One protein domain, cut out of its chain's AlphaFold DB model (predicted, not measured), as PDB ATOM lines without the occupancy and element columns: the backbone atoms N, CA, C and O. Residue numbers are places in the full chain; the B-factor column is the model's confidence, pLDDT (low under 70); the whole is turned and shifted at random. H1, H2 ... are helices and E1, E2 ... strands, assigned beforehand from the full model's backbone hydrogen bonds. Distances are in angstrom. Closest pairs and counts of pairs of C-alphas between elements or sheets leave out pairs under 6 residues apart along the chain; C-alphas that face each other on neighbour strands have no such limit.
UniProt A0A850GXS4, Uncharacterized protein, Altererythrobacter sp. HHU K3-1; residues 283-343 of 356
ATOM      1  N   PRO A 283     344.102 -50.857 576.294       80.75
ATOM      2  CA  PRO A 283     343.033 -49.933 575.939       80.75
ATOM      3  C   PRO A 283     343.501 -48.481 576.067       80.75
ATOM      4  O   PRO A 283     344.119 -48.089 577.060       80.75
ATOM      5  N   LEU A 284     343.167 -47.660 575.073       85.88
ATOM      6  CA  LEU A 284     343.437 -46.228 575.110       85.88
ATOM      7  C   LEU A 284     342.500 -45.501 576.092       85.88
ATOM      8  O   LEU A 284     341.328 -45.874 576.216       85.88
ATOM      9  N   PRO A 285     342.966 -44.411 576.737       86.69
ATOM     10  CA  PRO A 285     342.103 -43.546 577.528       86.69
ATOM     11  C   PRO A 285     340.911 -43.045 576.711       86.69
ATOM     12  O   PRO A 285     341.060 -42.599 575.570       86.69
ATOM     13  N   THR A 286     339.729 -43.095 577.319       89.25
ATOM     14  CA  THR A 286     338.493 -42.593 576.716       89.25
ATOM     15  C   THR A 286     338.356 -41.101 576.969       89.25
ATOM     16  O   THR A 286     338.538 -40.631 578.092       89.25
ATOM     17  N   ARG A 287     337.949 -40.358 575.942       88.50
ATOM     18  CA  ARG A 287     337.453 -38.993 576.070       88.50
ATOM     19  C   ARG A 287     335.945 -38.976 575.851       88.50
ATOM     20  O   ARG A 287     335.477 -39.303 574.765       88.50
ATOM     21  N   GLY A 288     335.208 -38.602 576.892       89.06
ATOM     22  CA  GLY A 288     333.761 -38.404 576.843       89.06
ATOM     23  C   GLY A 288     333.391 -36.944 576.588       89.06
ATOM     24  O   GLY A 288     334.082 -36.029 577.044       89.06
ATOM     25  N   PHE A 289     332.283 -36.733 575.885       86.19
ATOM     26  CA  PHE A 289     331.674 -35.438 575.627       86.19
ATOM     27  C   PHE A 289     330.185 -35.505 575.951       86.19
ATOM     28  O   PHE A 289     329.490 -36.439 575.554       86.19
ATOM     29  N   VAL A 290     329.705 -34.480 576.642       87.38
ATOM     30  CA  VAL A 290     328.280 -34.197 576.800       87.38
ATOM     31  C   VAL A 290     328.016 -32.941 575.984       87.38
ATOM     32  O   VAL A 290     328.648 -31.910 576.224       87.38
ATOM     33  N   LEU A 291     327.170 -33.056 574.968       85.31
ATOM     34  CA  LEU A 291     326.911 -32.003 574.001       85.31
ATOM     35  C   LEU A 291     325.594 -31.311 574.335       85.31
ATOM     36  O   LEU A 291     324.519 -31.894 574.220       85.31
ATOM     37  N   ASP A 292     325.708 -30.045 574.715       85.00
ATOM     38  CA  ASP A 292     324.581 -29.128 574.844       85.00
ATOM     39  C   ASP A 292     324.329 -28.473 573.480       85.00
ATOM     40  O   ASP A 292     324.901 -27.432 573.144       85.00
ATOM     41  N   ILE A 293     323.576 -29.174 572.635       83.75
ATOM     42  CA  ILE A 293     323.255 -28.772 571.262       83.75
ATOM     43  C   ILE A 293     321.752 -28.934 571.000       83.75
ATOM     44  O   ILE A 293     321.103 -29.740 571.670       83.75
ATOM     45  N   PRO A 294     321.184 -28.199 570.023       85.50
ATOM     46  CA  PRO A 294     319.813 -28.425 569.576       85.50
ATOM     47  C   PRO A 294     319.586 -29.864 569.098       85.50
ATOM     48  O   PRO A 294     320.536 -30.560 568.734       85.50
ATOM     49  N   LEU A 295     318.316 -30.276 569.045       85.19
ATOM     50  CA  LEU A 295     317.929 -31.583 568.517       85.19
ATOM     51  C   LEU A 295     318.452 -31.763 567.083       85.19
ATOM     52  O   LEU A 295     318.296 -30.884 566.235       85.19
ATOM     53  N   LEU A 296     319.099 -32.900 566.834       83.62
ATOM     54  CA  LEU A 296     319.673 -33.267 565.541       83.62
ATOM     55  C   LEU A 296     318.628 -33.869 564.598       83.62
ATOM     56  O   LEU A 296     318.775 -33.762 563.380       83.62
ATOM     57  N   GLN A 297     317.604 -34.521 565.149       84.56
ATOM     58  CA  GLN A 297     316.532 -35.169 564.402       84.56
ATOM     59  C   GLN A 297     315.191 -34.898 565.081       84.56
ATOM     60  O   GLN A 297     315.108 -34.883 566.308       84.56
ATOM     61  N   ASP A 298     314.126 -34.756 564.292       83.62
ATOM     62  CA  ASP A 298     312.768 -34.559 564.821       83.62
ATOM     63  C   ASP A 298     312.313 -35.750 565.690       83.62
ATOM     64  O   ASP A 298     311.537 -35.590 566.627       83.62
ATOM     65  N   SER A 299     312.838 -36.956 565.436       82.06
ATOM     66  CA  SER A 299     312.578 -38.144 566.261       82.06
ATOM     67  C   SER A 299     313.093 -38.026 567.696       82.06
ATOM     68  O   SER A 299     312.580 -38.716 568.578       82.06
ATOM     69  N   ASP A 300     314.075 -37.158 567.943       81.12
ATOM     70  CA  ASP A 300     314.664 -36.960 569.270       81.12
ATOM     71  C   ASP A 300     313.762 -36.099 570.176       81.12
ATOM     72  O   ASP A 300     313.957 -36.066 571.389       81.12
ATOM     73  N   GLU A 301     312.720 -35.463 569.625       79.56
ATOM     74  CA  GLU A 301     311.701 -34.724 570.389       79.56
ATOM     75  C   GLU A 301     310.920 -35.638 571.354       79.56
ATOM     76  O   GLU A 301     310.429 -35.195 572.395       79.56
ATOM     77  N   ALA A 302     310.847 -36.940 571.056       74.88
ATOM     78  CA  ALA A 302     310.103 -37.915 571.850       74.88
ATOM     79  C   ALA A 302     310.694 -38.173 573.252       74.88
ATOM     80  O   ALA A 302     309.996 -38.714 574.113       74.88
ATOM     81  N   VAL A 303     311.953 -37.791 573.505       67.06
ATOM     82  CA  VAL A 303     312.652 -38.003 574.781       67.06
ATOM     83  C   VAL A 303     313.116 -36.646 575.307       67.06
ATOM     84  O   VAL A 303     314.119 -36.107 574.867       67.06
ATOM     85  N   THR A 304     312.377 -36.049 576.246       66.81
ATOM     86  CA  THR A 304     312.726 -34.739 576.826       66.81
ATOM     87  C   THR A 304     312.958 -34.861 578.338       66.81
ATOM     88  O   THR A 304     312.053 -35.329 579.033       66.81
ATOM     89  N   PRO A 305     314.104 -34.398 578.885       64.75
ATOM     90  CA  PRO A 305     315.220 -33.739 578.196       64.75
ATOM     91  C   PRO A 305     316.154 -34.728 577.478       64.75
ATOM     92  O   PRO A 305     316.647 -35.672 578.093       64.75
ATOM     93  N   GLN A 306     316.444 -34.467 576.200       74.38
ATOM     94  CA  GLN A 306     317.456 -35.203 575.441       74.38
ATOM     95  C   GLN A 306     318.836 -34.601 575.706       74.38
ATOM     96  O   GLN A 306     319.022 -33.387 575.611       74.38
ATOM     97  N   VAL A 307     319.821 -35.451 575.994       79.00
ATOM     98  CA  VAL A 307     321.233 -35.060 576.072       79.00
ATOM     99  C   VAL A 307     322.017 -35.896 575.074       79.00
ATOM    100  O   VAL A 307     322.017 -37.125 575.147       79.00
ATOM    101  N   TYR A 308     322.718 -35.237 574.153       86.00
ATOM    102  CA  TYR A 308     323.625 -35.933 573.247       86.00
ATOM    103  C   TYR A 308     324.936 -36.211 573.961       86.00
ATOM    104  O   TYR A 308     325.569 -35.320 574.529       86.00
ATOM    105  N   THR A 309     325.364 -37.464 573.916       87.88
ATOM    106  CA  THR A 309     326.623 -37.884 574.513       87.88
ATOM    107  C   THR A 309     327.466 -38.621 573.490       87.88
ATOM    108  O   THR A 309     326.959 -39.254 572.565       87.88
ATOM    109  N   MET A 310     328.778 -38.472 573.613       88.94
ATOM    110  CA  MET A 310     329.748 -39.076 572.711       88.94
ATOM    111  C   MET A 310     330.958 -39.539 573.508       88.94
ATOM    112  O   MET A 310     331.325 -38.934 574.514       88.94
ATOM    113  N   ALA A 311     331.625 -40.577 573.027       91.50
ATOM    114  CA  ALA A 311     332.885 -41.034 573.576       91.50
ATOM    115  C   ALA A 311     333.758 -41.595 572.460       91.50
ATOM    116  O   ALA A 311     333.265 -42.112 571.455       91.50
ATOM    117  N   ALA A 312     335.063 -41.454 572.640       91.38
ATOM    118  CA  ALA A 312     336.057 -41.884 571.676       91.38
ATOM    119  C   ALA A 312     337.411 -42.091 572.360       91.38
ATOM    120  O   ALA A 312     337.650 -41.505 573.422       91.38
ATOM    121  N   PRO A 313     338.329 -42.866 571.764       89.81
ATOM    122  CA  PRO A 313     339.687 -42.950 572.278       89.81
ATOM    123  C   PRO A 313     340.435 -41.627 572.105       89.81
ATOM    124  O   PRO A 313     340.134 -40.821 571.220       89.81
ATOM    125  N   TYR A 314     341.444 -41.406 572.952       84.44
ATOM    126  CA  TYR A 314     342.251 -40.187 572.891       84.44
ATOM    127  C   TYR A 314     343.113 -40.095 571.612       84.44
ATOM    128  O   TYR A 314     343.482 -39.008 571.172       84.44
ATOM    129  N   ALA A 315     343.438 -41.243 571.021       82.69
ATOM    130  CA  ALA A 315     344.220 -41.388 569.798       82.69
ATOM    131  C   ALA A 315     343.692 -42.575 568.976       82.69
ATOM    132  O   ALA A 315     342.814 -43.309 569.427       82.69
ATOM    133  N   SER A 316     344.232 -42.781 567.774       80.94
ATOM    134  CA  SER A 316     343.952 -44.004 567.015       80.94
ATOM    135  C   SER A 316     344.601 -45.205 567.707       80.94
ATOM    136  O   SER A 316     345.780 -45.161 568.052       80.94
ATOM    137  N   GLY A 317     343.827 -46.264 567.928       81.50
ATOM    138  CA  GLY A 317     344.293 -47.502 568.542       81.50
ATOM    139  C   GLY A 317     343.149 -48.262 569.195       81.50
ATOM    140  O   GLY A 317     341.975 -47.994 568.930       81.50
ATOM    141  N   ALA A 318     343.493 -49.229 570.037       83.56
ATOM    142  CA  ALA A 318     342.503 -50.113 570.618       83.56
ATOM    143  C   ALA A 318     341.659 -49.426 571.694       83.56
ATOM    144  O   ALA A 318     342.173 -48.840 572.647       83.56
ATOM    145  N   TRP A 319     340.342 -49.536 571.551       89.69
ATOM    146  CA  TRP A 319     339.376 -48.924 572.448       89.69
ATOM    147  C   TRP A 319     338.198 -49.876 572.656       89.69
ATOM    148  O   TRP A 319     337.578 -50.276 571.672       89.69
ATOM    149  N   PRO A 320     337.872 -50.258 573.901       88.19
ATOM    150  CA  PRO A 320     336.815 -51.231 574.172       88.19
ATOM    151  C   PRO A 320     335.397 -50.649 574.043       88.19
ATOM    152  O   PRO A 320     334.426 -51.388 574.179       88.19
ATOM    153  N   GLY A 321     335.266 -49.352 573.756       90.38
ATOM    154  CA  GLY A 321     334.015 -48.614 573.889       90.38
ATOM    155  C   GLY A 321     333.954 -47.870 575.220       90.38
ATOM    156  O   GLY A 321     334.930 -47.827 575.976       90.38
ATOM    157  N   ALA A 322     332.808 -47.260 575.506       91.12
ATOM    158  CA  ALA A 322     332.584 -46.557 576.762       91.12
ATOM    159  C   ALA A 322     331.117 -46.576 577.171       91.12
ATOM    160  O   ALA A 322     330.234 -46.445 576.331       91.12
ATOM    161  N   THR A 323     330.880 -46.646 578.475       90.75
ATOM    162  CA  THR A 323     329.553 -46.475 579.069       90.75
ATOM    163  C   THR A 323     329.516 -45.159 579.826       90.75
ATOM    164  O   THR A 323     330.457 -44.814 580.546       90.75
ATOM    165  N   ILE A 324     328.442 -44.402 579.634       87.56
ATOM    166  CA  ILE A 324     328.236 -43.097 580.251       87.56
ATOM    167  C   ILE A 324     327.199 -43.268 581.350       87.56
ATOM    168  O   ILE A 324     326.066 -43.662 581.085       87.56
ATOM    169  N   TYR A 325     327.599 -42.946 582.576       89.00
ATOM    170  CA  TYR A 325     326.741 -42.995 583.754       89.00
ATOM    171  C   TYR A 325     326.336 -41.587 584.180       89.00
ATOM    172  O   TYR A 325     327.153 -40.658 584.171       89.00
ATOM    173  N   GLN A 326     325.084 -41.437 584.590       85.69
ATOM    174  CA  GLN A 326     324.591 -40.254 585.272       85.69
ATOM    175  C   GLN A 326     324.820 -40.396 586.779       85.69
ATOM    176  O   GLN A 326     324.619 -41.459 587.358       85.69
ATOM    177  N   ALA A 327     325.235 -39.299 587.417       85.38
ATOM    178  CA  ALA A 327     325.252 -39.222 588.869       85.38
ATOM    179  C   ALA A 327     323.854 -38.871 589.392       85.38
ATOM    180  O   ALA A 327     323.332 -37.801 589.063       85.38
ATOM    181  N   VAL A 328     323.292 -39.719 590.248       82.69
ATOM    182  CA  VAL A 328     322.067 -39.449 591.012       82.69
ATOM    183  C   VAL A 328     322.429 -39.506 592.491       82.69
ATOM    184  O   VAL A 328     323.079 -40.440 592.943       82.69
ATOM    185  N   ASP A 329     322.134 -38.433 593.227       84.62
ATOM    186  CA  ASP A 329     322.486 -38.278 594.650       84.62
ATOM    187  C   ASP A 329     323.973 -38.516 595.001       84.62
ATOM    188  O   ASP A 329     324.335 -38.790 596.144       84.62
ATOM    189  N   GLY A 330     324.866 -38.321 594.024       81.94
ATOM    190  CA  GLY A 330     326.313 -38.493 594.184       81.94
ATOM    191  C   GLY A 330     326.831 -39.897 593.860       81.94
ATOM    192  O   GLY A 330     328.042 -40.111 593.946       81.94
ATOM    193  N   GLU A 331     325.959 -40.816 593.442       80.38
ATOM    194  CA  GLU A 331     326.310 -42.164 592.995       80.38
ATOM    195  C   GLU A 331     326.170 -42.288 591.470       80.38
ATOM    196  O   GLU A 331     325.218 -41.791 590.878       80.38
ATOM    197  N   TYR A 332     327.137 -42.942 590.818       80.00
ATOM    198  CA  TYR A 332     327.143 -43.194 589.369       80.00
ATOM    199  C   TYR A 332     326.567 -44.583 589.066       80.00
ATOM    200  O   TYR A 332     327.268 -45.451 588.548       80.00
ATOM    201  N   SER A 333     325.320 -44.822 589.470       79.88
ATOM    202  CA  SER A 333     324.635 -46.110 589.289       79.88
ATOM    203  C   SER A 333     323.841 -46.201 587.989       79.88
ATOM    204  O   SER A 333     323.603 -47.300 587.494       79.88
ATOM    205  N   ASP A 334     323.444 -45.057 587.437       83.38
ATOM    206  CA  ASP A 334     322.435 -45.009 586.385       83.38
ATOM    207  C   ASP A 334     323.115 -44.897 585.020       83.38
ATOM    208  O   ASP A 334     323.694 -43.867 584.671       83.38
ATOM    209  N   GLU A 335     323.088 -45.986 584.250       87.06
ATOM    210  CA  GLU A 335     323.602 -46.005 582.880       87.06
ATOM    211  C   GLU A 335     322.708 -45.153 581.972       87.06
ATOM    212  O   GLU A 335     321.518 -45.423 581.816       87.06
ATOM    213  N   LEU A 336     323.299 -44.134 581.349       82.50
ATOM    214  CA  LEU A 336     322.625 -43.281 580.376       82.50
ATOM    215  C   LEU A 336     322.687 -43.902 578.976       82.50
ATOM    216  O   LEU A 336     321.700 -43.919 578.245       82.50
ATOM    217  N   THR A 337     323.873 -44.375 578.582       86.75
ATOM    218  CA  THR A 337     324.102 -45.011 577.282       86.75
ATOM    219  C   THR A 337     325.439 -45.750 577.243       86.75
ATOM    220  O   THR A 337     326.362 -45.434 578.000       86.75
ATOM    221  N   SER A 338     325.572 -46.677 576.298       89.56
ATOM    222  CA  SER A 338     326.818 -47.359 575.967       89.56
ATOM    223  C   SER A 338     327.172 -47.159 574.495       89.56
ATOM    224  O   SER A 338     326.337 -47.238 573.594       89.56
ATOM    225  N   ILE A 339     328.448 -46.875 574.256       90.06
ATOM    226  CA  ILE A 339     329.022 -46.607 572.942       90.06
ATOM    227  C   ILE A 339     329.951 -47.776 572.614       90.06
ATOM    228  O   ILE A 339     330.970 -47.949 573.294       90.06
ATOM    229  N   PRO A 340     329.618 -48.597 571.602       90.88
ATOM    230  CA  PRO A 340     330.415 -49.764 571.267       90.88
ATOM    231  C   PRO A 340     331.746 -49.358 570.627       90.88
ATOM    232  O   PRO A 340     331.846 -48.341 569.938       90.88
ATOM    233  N   SER A 341     332.762 -50.209 570.786       87.75
ATOM    234  CA  SER A 341     334.083 -50.041 570.162       87.75
ATOM    235  C   SER A 341     334.038 -49.899 568.637       87.75
ATOM    236  O   SER A 341     334.937 -49.300 568.052       87.75
ATOM    237  N   SER A 342     332.999 -50.438 567.992       88.62
ATOM    238  CA  SER A 342     332.789 -50.383 566.544       88.62
ATOM    239  C   SER A 342     332.252 -49.041 566.039       88.62
ATOM    240  O   SER A 342     332.291 -48.799 564.834       88.62
ATOM    241  N   ALA A 343     331.767 -48.166 566.926       86.00
ATOM    242  CA  ALA A 343     331.197 -46.870 566.564       86.00
ATOM    243  C   ALA A 343     331.739 -45.719 567.442       86.00
ATOM    244  O   ALA A 343     330.955 -45.017 568.086       86.00
TER     245      ALA A 343
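AT A GLANCE: This is residues 283 to 343 of the 356 residues of an uncharacterized protein of Altererythrobacter sp. HHU K3-1 (UniProt A0A850GXS4). Two antiparallel ribbons make this model: the long hairpin E3 and E4, and E1 paired with E2; E2 meets the hairpin near its open end, and the small helix H1 sits far out in the loop between E1 and E2. The printed part has 61 residues, ordered E1, H1, E2, E3, E4, mostly strand. It is loose, radius of gyration of the C-alphas 13.3 A, and flat, spanning 35 by 30 by 17 A.

HOW THE PARTS SIT: Look first at E3, residues 321 to 328, and E4, residues 331 to 340, an antiparallel hairpin at 154 degrees; N 324 and O 337 are 2.8 A apart. E4 bends by 62 degrees at residue 334. Next find E2, residues 308 to 313; its closest C-alpha pair with E3 is Ala 311 and Ala 322, 6.4 A. E1, residues 286 to 291, is antiparallel to E2 at 161 degrees, with N 289 and O 310 2.8 A apart. H1, residues 298 to 302, is apart from E3 and E4; 0 of 1 O i to N i+4 pairs and 1 of 2 O i to N i+3 pairs are within hydrogen-bond range.

IN THESE COORDINATES: Find C-alpha 286 at (338.493, -42.593, 576.716), where E1 begins, and C-alpha 340 at (330.415, -49.764, 571.267), where E4 ends. E3 measures 22.8 A and E4 23.4 A; E2 measures 17.6 A, E1 15.9 A and H1 8.2 A.

THE WHOLE: The farthest C-alphas, Pro 283 and Asp 298, are 35.7 A apart. The printed part has no cut and no long link; residues 303 to 305 are under pLDDT 70.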